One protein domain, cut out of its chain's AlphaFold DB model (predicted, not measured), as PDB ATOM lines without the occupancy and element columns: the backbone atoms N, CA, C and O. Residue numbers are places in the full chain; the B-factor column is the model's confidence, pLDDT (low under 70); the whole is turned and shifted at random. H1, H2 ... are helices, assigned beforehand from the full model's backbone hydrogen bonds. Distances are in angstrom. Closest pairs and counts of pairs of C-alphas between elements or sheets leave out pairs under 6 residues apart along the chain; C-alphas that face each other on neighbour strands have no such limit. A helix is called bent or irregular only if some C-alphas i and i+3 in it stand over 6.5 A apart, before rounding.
ATOM      1  N   LEU A   4      39.725 -15.168 -38.127       97.19
ATOM      2  CA  LEU A   4      40.505 -15.548 -39.309       97.19
ATOM      3  C   LEU A   4      40.001 -14.871 -40.592       97.19
ATOM      4  O   LEU A   4      40.794 -14.584 -41.487       97.19
ATOM      5  N   TRP A   5      38.695 -14.599 -40.682       96.94
ATOM      6  CA  TRP A   5      38.110 -13.911 -41.831       96.94
ATOM      7  C   TRP A   5      38.519 -12.439 -41.854       96.94
ATOM      8  O   TRP A   5      39.061 -11.971 -42.852       96.94
ATOM      9  N   SER A   6      38.369 -11.740 -40.727       96.56
ATOM     10  CA  SER A   6      38.766 -10.333 -40.601       96.56
ATOM     11  C   SER A   6      40.261 -10.129 -40.871       96.56
ATOM     12  O   SER A   6      40.650  -9.194 -41.571       96.56
ATOM     13  N   ALA A   7      41.111 -11.037 -40.377       96.56
ATOM     14  CA  ALA A   7      42.543 -11.013 -40.670       96.56
ATOM     15  C   ALA A   7      42.824 -11.194 -42.172       96.56
ATOM     16  O   ALA A   7      43.694 -10.526 -42.738       96.56
ATOM     17  N   ARG A   8      42.071 -12.079 -42.839       96.81
ATOM     18  CA  ARG A   8      42.244 -12.362 -44.265       96.81
ATOM     19  C   ARG A   8      41.784 -11.215 -45.163       96.81
ATOM     20  O   ARG A   8      42.460 -10.963 -46.163       96.81
ATOM     21  N   GLU A   9      40.690 -10.531 -44.829       96.75
ATOM     22  CA  GLU A   9      40.210  -9.353 -45.568       96.75
ATOM     23  C   GLU A   9      41.277  -8.256 -45.583       96.75
ATOM     24  O   GLU A   9      41.700  -7.827 -46.659       96.75
ATOM     25  N   LYS A  10      41.812  -7.902 -44.407       96.00
ATOM     26  CA  LYS A  10      42.859  -6.880 -44.275       96.00
ATOM     27  C   LYS A  10      44.114  -7.228 -45.083       96.00
ATOM     28  O   LYS A  10      44.577  -6.420 -45.883       96.00
ATOM     29  N   ALA A  11      44.622  -8.453 -44.931       97.44
ATOM     30  CA  ALA A  11      45.811  -8.899 -45.657       97.44
ATOM     31  C   ALA A  11      45.609  -8.919 -47.184       97.44
ATOM     32  O   ALA A  11      46.563  -8.752 -47.943       97.44
ATOM     33  N   SER A  12      44.382  -9.161 -47.653       97.62
ATOM     34  CA  SER A  12      44.074  -9.170 -49.086       97.62
ATOM     35  C   SER A  12      43.948  -7.750 -49.640       97.62
ATOM     36  O   SER A  12      44.478  -7.480 -50.716       97.62
ATOM     37  N   GLU A  13      43.323  -6.836 -48.892       96.94
ATOM     38  CA  GLU A  13      43.237  -5.419 -49.257       96.94
ATOM     39  C   GLU A  13      44.632  -4.774 -49.382       96.94
ATOM     40  O   GLU A  13      44.913  -4.083 -50.360       96.94
ATOM     41  N   GLU A  14      45.539  -5.050 -48.440       97.25
ATOM     42  CA  GLU A  14      46.925  -4.558 -48.479       97.25
ATOM     43  C   GLU A  14      47.662  -5.015 -49.747       97.25
ATOM     44  O   GLU A  14      48.316  -4.211 -50.416       97.25
ATOM     45  N   LYS A  15      47.503  -6.288 -50.132       98.12
ATOM     46  CA  LYS A  15      48.128  -6.846 -51.342       98.12
ATOM     47  C   LYS A  15      47.635  -6.178 -52.620       98.12
ATOM     48  O   LYS A  15      48.449  -5.859 -53.482       98.12
ATOM     49  N   VAL A  16      46.325  -5.962 -52.762       97.81
ATOM     50  CA  VAL A  16      45.781  -5.345 -53.986       97.81
ATOM     51  C   VAL A  16      46.160  -3.869 -54.090       97.81
ATOM     52  O   VAL A  16      46.478  -3.403 -55.181       97.81
ATOM     53  N   ARG A  17      46.223  -3.146 -52.964       97.31
ATOM     54  CA  ARG A  17      46.721  -1.762 -52.931       97.31
ATOM     55  C   ARG A  17      48.197  -1.683 -53.317       97.31
ATOM     56  O   ARG A  17      48.557  -0.834 -54.123       97.31
ATOM     57  N   ALA A  18      49.031  -2.595 -52.812       97.62
ATOM     58  CA  ALA A  18      50.434  -2.700 -53.223       97.62
ATOM     59  C   ALA A  18      50.584  -3.038 -54.720       97.62
ATOM     60  O   ALA A  18      51.544  -2.611 -55.353       97.62
ATOM     61  N   GLY A  19      49.610  -3.749 -55.295       97.94
ATOM     62  CA  GLY A  19      49.489  -3.993 -56.735       97.94
ATOM     63  C   GLY A  19      48.995  -2.797 -57.561       97.94
ATOM     64  O   GLY A  19      48.781  -2.953 -58.760       97.94
ATOM     65  N   GLY A  20      48.796  -1.622 -56.952       97.62
ATOM     66  CA  GLY A  20      48.393  -0.390 -57.639       97.62
ATOM     67  C   GLY A  20      46.883  -0.146 -57.717       97.62
ATOM     68  O   GLY A  20      46.453   0.755 -58.437       97.62
ATOM     69  N   VAL A  21      46.054  -0.917 -57.000       98.06
ATOM     70  CA  VAL A  21      44.596  -0.712 -56.988       98.06
ATOM     71  C   VAL A  21      44.211   0.515 -56.158       98.06
ATOM     72  O   VAL A  21      44.532   0.620 -54.972       98.06
ATOM     73  N   ASN A  22      43.411   1.391 -56.765       96.62
ATOM     74  CA  ASN A  22      42.761   2.510 -56.090       96.62
ATOM     75  C   ASN A  22      41.409   2.076 -55.512       96.62
ATOM     76  O   ASN A  22      40.481   1.754 -56.251       96.62
ATOM     77  N   VAL A  23      41.278   2.103 -54.186       94.62
ATOM     78  CA  VAL A  23      40.006   1.813 -53.507       94.62
ATOM     79  C   VAL A  23      39.241   3.113 -53.295       94.62
ATOM     80  O   VAL A  23      39.663   3.963 -52.508       94.62
ATOM     81  N   ILE A  24      38.111   3.250 -53.983       96.06
ATOM     82  CA  ILE A  24      37.266   4.444 -53.945       96.06
ATOM     83  C   ILE A  24      36.164   4.262 -52.900       96.06
ATOM     84  O   ILE A  24      35.535   3.207 -52.815       96.06
ATOM     85  N   LYS A  25      35.925   5.304 -52.099       95.19
ATOM     86  CA  LYS A  25      34.766   5.370 -51.205       95.19
ATOM     87  C   LYS A  25      33.603   6.006 -51.952       95.19
ATOM     88  O   LYS A  25      33.778   7.034 -52.595       95.19
ATOM     89  N   VAL A  26      32.436   5.394 -51.828       95.19
ATOM     90  CA  VAL A  26      31.176   5.897 -52.377       95.19
ATOM     91  C   VAL A  26      30.208   6.169 -51.237       95.19
ATOM     92  O   VAL A  26      30.347   5.575 -50.159       95.19
ATOM     93  N   ASP A  27      29.243   7.051 -51.476       95.56
ATOM     94  CA  ASP A  27      28.081   7.163 -50.605       95.56
ATOM     95  C   ASP A  27      27.305   5.848 -50.681       95.56
ATOM     96  O   ASP A  27      26.865   5.442 -51.748       95.56
ATOM     97  N   LYS A  28      27.204   5.135 -49.563       93.75
ATOM     98  CA  LYS A  28      26.521   3.839 -49.523       93.75
ATOM     99  C   LYS A  28      25.017   3.990 -49.324       93.75
ATOM    100  O   LYS A  28      24.289   3.046 -49.628       93.75
ATOM    101  N   GLU A  29      24.555   5.128 -48.810       93.31
ATOM    102  CA  GLU A  29      23.142   5.355 -48.518       93.31
ATOM    103  C   GLU A  29      22.337   5.474 -49.810       93.31
ATOM    104  O   GLU A  29      21.271   4.869 -49.919       93.31
ATOM    105  N   GLU A  30      22.895   6.129 -50.832       95.81
ATOM    106  CA  GLU A  30      22.285   6.221 -52.163       95.81
ATOM    107  C   GLU A  30      22.030   4.832 -52.774       95.81
ATOM    108  O   GLU A  30      20.926   4.526 -53.229       95.81
ATOM    109  N   PHE A  31      23.025   3.944 -52.710       95.81
ATOM    110  CA  PHE A  31      22.900   2.581 -53.234       95.81
ATOM    111  C   PHE A  31      21.921   1.749 -52.405       95.81
ATOM    112  O   PHE A  31      21.145   0.980 -52.968       95.81
ATOM    113  N   ALA A  32      21.928   1.900 -51.077       93.62
ATOM    114  CA  ALA A  32      20.979   1.213 -50.207       93.62
ATOM    115  C   ALA A  32      19.531   1.654 -50.485       93.62
ATOM    116  O   ALA A  32      18.641   0.808 -50.561       93.62
ATOM    117  N   ALA A  33      19.297   2.951 -50.702       93.94
ATOM    118  CA  ALA A  33      17.990   3.483 -51.075       93.94
ATOM    119  C   ALA A  33      17.534   2.965 -52.450       93.94
ATOM    120  O   ALA A  33      16.386   2.542 -52.608       93.94
ATOM    121  N   ALA A  34      18.448   2.901 -53.423       96.62
ATOM    122  CA  ALA A  34      18.174   2.380 -54.763       96.62
ATOM    123  C   ALA A  34      17.772   0.890 -54.784       96.62
ATOM    124  O   ALA A  34      17.177   0.430 -55.759       96.62
ATOM    125  N   MET A  35      18.039   0.129 -53.715       96.19
ATOM    126  CA  MET A  35      17.637  -1.281 -53.604       96.19
ATOM    127  C   MET A  35      16.148  -1.486 -53.285       96.19
ATOM    128  O   MET A  35      15.676  -2.621 -53.374       96.19
ATOM    129  N   GLY A  36      15.387  -0.437 -52.947       93.56
ATOM    130  CA  GLY A  36      13.955  -0.525 -52.612       93.56
ATOM    131  C   GLY A  36      13.126  -1.383 -53.586       93.56
ATOM    132  O   GLY A  36      12.554  -2.386 -53.155       93.56
ATOM    133  N   PRO A  37      13.158  -1.106 -54.905       97.25
ATOM    134  CA  PRO A  37      12.409  -1.880 -55.898       97.25
ATOM    135  C   PRO A  37      12.803  -3.364 -55.979       97.25
ATOM    136  O   PRO A  37      12.004  -4.204 -56.396       97.25
ATOM    137  N   VAL A  38      14.035  -3.716 -55.592       96.81
ATOM    138  CA  VAL A  38      14.482  -5.115 -55.527       96.81
ATOM    139  C   VAL A  38      13.776  -5.821 -54.373       96.81
ATOM    140  O   VAL A  38      13.241  -6.914 -54.558       96.81
ATOM    141  N   TYR A  39      13.706  -5.190 -53.201       96.19
ATOM    142  CA  TYR A  39      12.951  -5.746 -52.080       96.19
ATOM    143  C   TYR A  39      11.464  -5.883 -52.418       96.19
ATOM    144  O   TYR A  39      10.904  -6.951 -52.187       96.19
ATOM    145  N   ASP A  40      10.857  -4.885 -53.062       94.88
ATOM    146  CA  ASP A  40       9.446  -4.948 -53.467       94.88
ATOM    147  C   ASP A  40       9.160  -6.108 -54.431       94.88
ATOM    148  O   ASP A  40       8.132  -6.781 -54.326       94.88
ATOM    149  N   LYS A  41      10.090  -6.376 -55.355       96.81
ATOM    150  CA  LYS A  41       9.955  -7.440 -56.356       96.81
ATOM    151  C   LYS A  41      10.177  -8.844 -55.791       96.81
ATOM    152  O   LYS A  41       9.520  -9.779 -56.244       96.81
ATOM    153  N   PHE A  42      11.124  -9.015 -54.865       96.50
ATOM    154  CA  PHE A  42      11.585 -10.344 -54.435       96.50
ATOM    155  C   PHE A  42      11.160 -10.730 -53.015       96.50
ATOM    156  O   PHE A  42      11.064 -11.919 -52.715       96.50
ATOM    157  N   VAL A  43      10.859  -9.767 -52.144       96.12
ATOM    158  CA  VAL A  43      10.408 -10.001 -50.764       96.12
ATOM    159  C   VAL A  43       8.886  -9.881 -50.713       96.12
ATOM    160  O   VAL A  43       8.315  -8.973 -50.113       96.12
ATOM    161  N   THR A  44       8.202 -10.790 -51.403       95.56
ATOM    162  CA  THR A  44       6.738 -10.755 -51.539       95.56
ATOM    163  C   THR A  44       6.024 -11.515 -50.422       95.56
ATOM    164  O   THR A  44       4.914 -11.136 -50.044       95.56
ATOM    165  N   ASP A  45       6.672 -12.534 -49.851       97.06
ATOM    166  CA  ASP A  45       6.135 -13.322 -48.743       97.06
ATOM    167  C   ASP A  45       6.086 -12.505 -47.431       97.06
ATOM    168  O   ASP A  45       7.082 -11.871 -47.060       97.06
ATOM    169  N   PRO A  46       4.966 -12.532 -46.682       96.44
ATOM    170  CA  PRO A  46       4.826 -11.776 -45.437       96.44
ATOM    171  C   PRO A  46       5.887 -12.088 -44.374       96.44
ATOM    172  O   PRO A  46       6.320 -11.180 -43.668       96.44
ATOM    173  N   LYS A  47       6.343 -13.343 -44.257       97.00
ATOM    174  CA  LYS A  47       7.392 -13.716 -43.295       97.00
ATOM    175  C   LYS A  47       8.742 -13.160 -43.723       97.00
ATOM    176  O   LYS A  47       9.515 -12.729 -42.876       97.00
ATOM    177  N   MET A  48       9.031 -13.138 -45.024       97.19
ATOM    178  CA  MET A  48      10.261 -12.521 -45.522       97.19
ATOM    179  C   MET A  48      10.265 -11.002 -45.303       97.19
ATOM    180  O   MET A  48      11.308 -10.454 -44.951       97.19
ATOM    181  N   LYS A  49       9.111 -10.333 -45.446       95.69
ATOM    182  CA  LYS A  49       8.969  -8.901 -45.125       95.69
ATOM    183  C   LYS A  49       9.242  -8.625 -43.649       95.69
ATOM    184  O   LYS A  49      10.037  -7.742 -43.344       95.69
ATOM    185  N   ASP A  50       8.660  -9.417 -42.748       97.31
ATOM    186  CA  ASP A  50       8.920  -9.305 -41.304       97.31
ATOM    187  C   ASP A  50      10.411  -9.475 -40.969       97.31
ATOM    188  O   ASP A  50      10.995  -8.661 -40.251       97.31
ATOM    189  N   LEU A  51      11.063 -10.494 -41.540       97.12
ATOM    190  CA  LEU A  51      12.495 -10.720 -41.333       97.12
ATOM    191  C   LEU A  51      13.344  -9.554 -41.845       97.12
ATOM    192  O   LEU A  51      14.288  -9.152 -41.165       97.12
ATOM    193  N   LEU A  52      13.015  -9.004 -43.016       94.81
ATOM    194  CA  LEU A  52      13.727  -7.862 -43.582       94.81
ATOM    195  C   LEU A  52      13.642  -6.638 -42.664       94.81
ATOM    196  O   LEU A  52      14.668  -6.023 -42.375       94.81
ATOM    197  N   GLU A  53      12.448  -6.307 -42.177       95.25
ATOM    198  CA  GLU A  53      12.251  -5.157 -41.292       95.25
ATOM    199  C   GLU A  53      12.974  -5.340 -39.952       95.25
ATOM    200  O   GLU A  53      13.633  -4.420 -39.467       95.25
ATOM    201  N   ARG A  54      12.972  -6.557 -39.399       97.19
ATOM    202  CA  ARG A  54      13.746  -6.879 -38.192       97.19
ATOM    203  C   ARG A  54      15.247  -6.713 -38.394       97.19
ATOM    204  O   ARG A  54      15.913  -6.221 -37.492       97.19
ATOM    205  N   VAL A  55      15.782  -7.112 -39.549       95.44
ATOM    206  CA  VAL A  55      17.208  -6.937 -39.870       95.44
ATOM    207  C   VAL A  55      17.553  -5.456 -40.030       95.44
ATOM    208  O   VAL A  55      18.551  -5.018 -39.470       95.44
ATOM    209  N   LYS A  56      16.719  -4.671 -40.724       90.94
ATOM    210  CA  LYS A  56      16.922  -3.218 -40.881       90.94
ATOM    211  C   LYS A  56      16.866  -2.455 -39.555       90.94
ATOM    212  O   LYS A  56      17.501  -1.415 -39.427       90.94
ATOM    213  N   ALA A  57      16.105  -2.951 -38.579       95.12
ATOM    214  CA  ALA A  57      15.987  -2.331 -37.263       95.12
ATOM    215  C   ALA A  57      17.221  -2.545 -36.360       95.12
ATOM    216  O   ALA A  57      17.346  -1.868 -35.336       95.12
ATOM    217  N   VAL A  58      18.125  -3.471 -36.712       93.75
ATOM    218  CA  VAL A  58      19.389  -3.673 -35.988       93.75
ATOM    219  C   VAL A  58      20.358  -2.543 -36.346       93.75
ATOM    220  O   VAL A  58      20.659  -2.336 -37.519       93.75
TER     221      VAL A  58
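AT A GLANCE: This is residues 4 to 58 of the 59 residues of the protein "TRAP-type C4-dicarboxylate transport system substrate-binding protein" of Rhizobium radiobacter (UniProt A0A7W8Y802). The model is an open, loosely drawn U of four helices: the longest helix, H1, makes one arm, a stretched link of residues 19 to 27 and the short helix H2 make the base, and H3 followed by H4 turns back to make the other arm. There is no packed core, for no helix touches another, and H3 and H4 come nearest to forming a pair, at the far end from H1. The printed part has 55 residues with four named helices, H1, H2, H3 and H4 in chain order, and no named strand; its class is all helix, with 40 residues in the helices. The whole is extended, with a radius of gyration of the C-alphas of 17.1 A, and the C-alphas span 47 by 27 by 18 A.

IN THESE COORDINATES: The longest helix, H1, holds residues 4 to 18 and measures 21.4 A from first to last C-alpha; it begins with C-alpha 4 at (40.505, -15.548, -39.309) and ends with C-alpha 18 at (50.434, -2.700, -53.223). H2 holds residues 28 to 34 and measures 10.0 A. H3 holds residues 36 to 42 and measures 10.3 A. H4 holds residues 46 to 56 and measures 15.5 A, ending with C-alpha 56 at (16.922, -3.218, -40.881).

HOW THE PARTS SIT: H1 is apart from H2, from H3 and from H4. Residues 4 to 12 and 14 to 20 stand free, of which 4 to 12 and 14 to 18 belong to H1. Residues 24 to 38 also stand free, of which 28 to 34 belong to H2 and 36 to 38 to H3. H2 and H3 meet only through their link. H3 and H4 are near each other, with 6 pairs of C-alphas within 10 A but no pair within 8 A. H2 and H4 are apart. Residues 53 to 58 stand free, of which 53 to 56 belong to H4. In H1, H2, H3 and H4 every O i to N i+4 pair is within hydrogen-bond range, and no helix is bent or irregular.

THE WHOLE: The outline is elongated. The two C-alphas farthest apart are those of Ala 18 and Pro 46, at 47.1 A, while the first and last printed C-alphas, of Leu 4 and Val 58, are 24.5 A apart. The printed part has no cut. The link from H1 to H2, with 9 residues, is short; the links from H2 to H3, with 1 residue, and from H3 to H4, with 3 residues, are tight; no link is long. The mean pLDDT of the printed part is 96.1, and no printed residue is under 70.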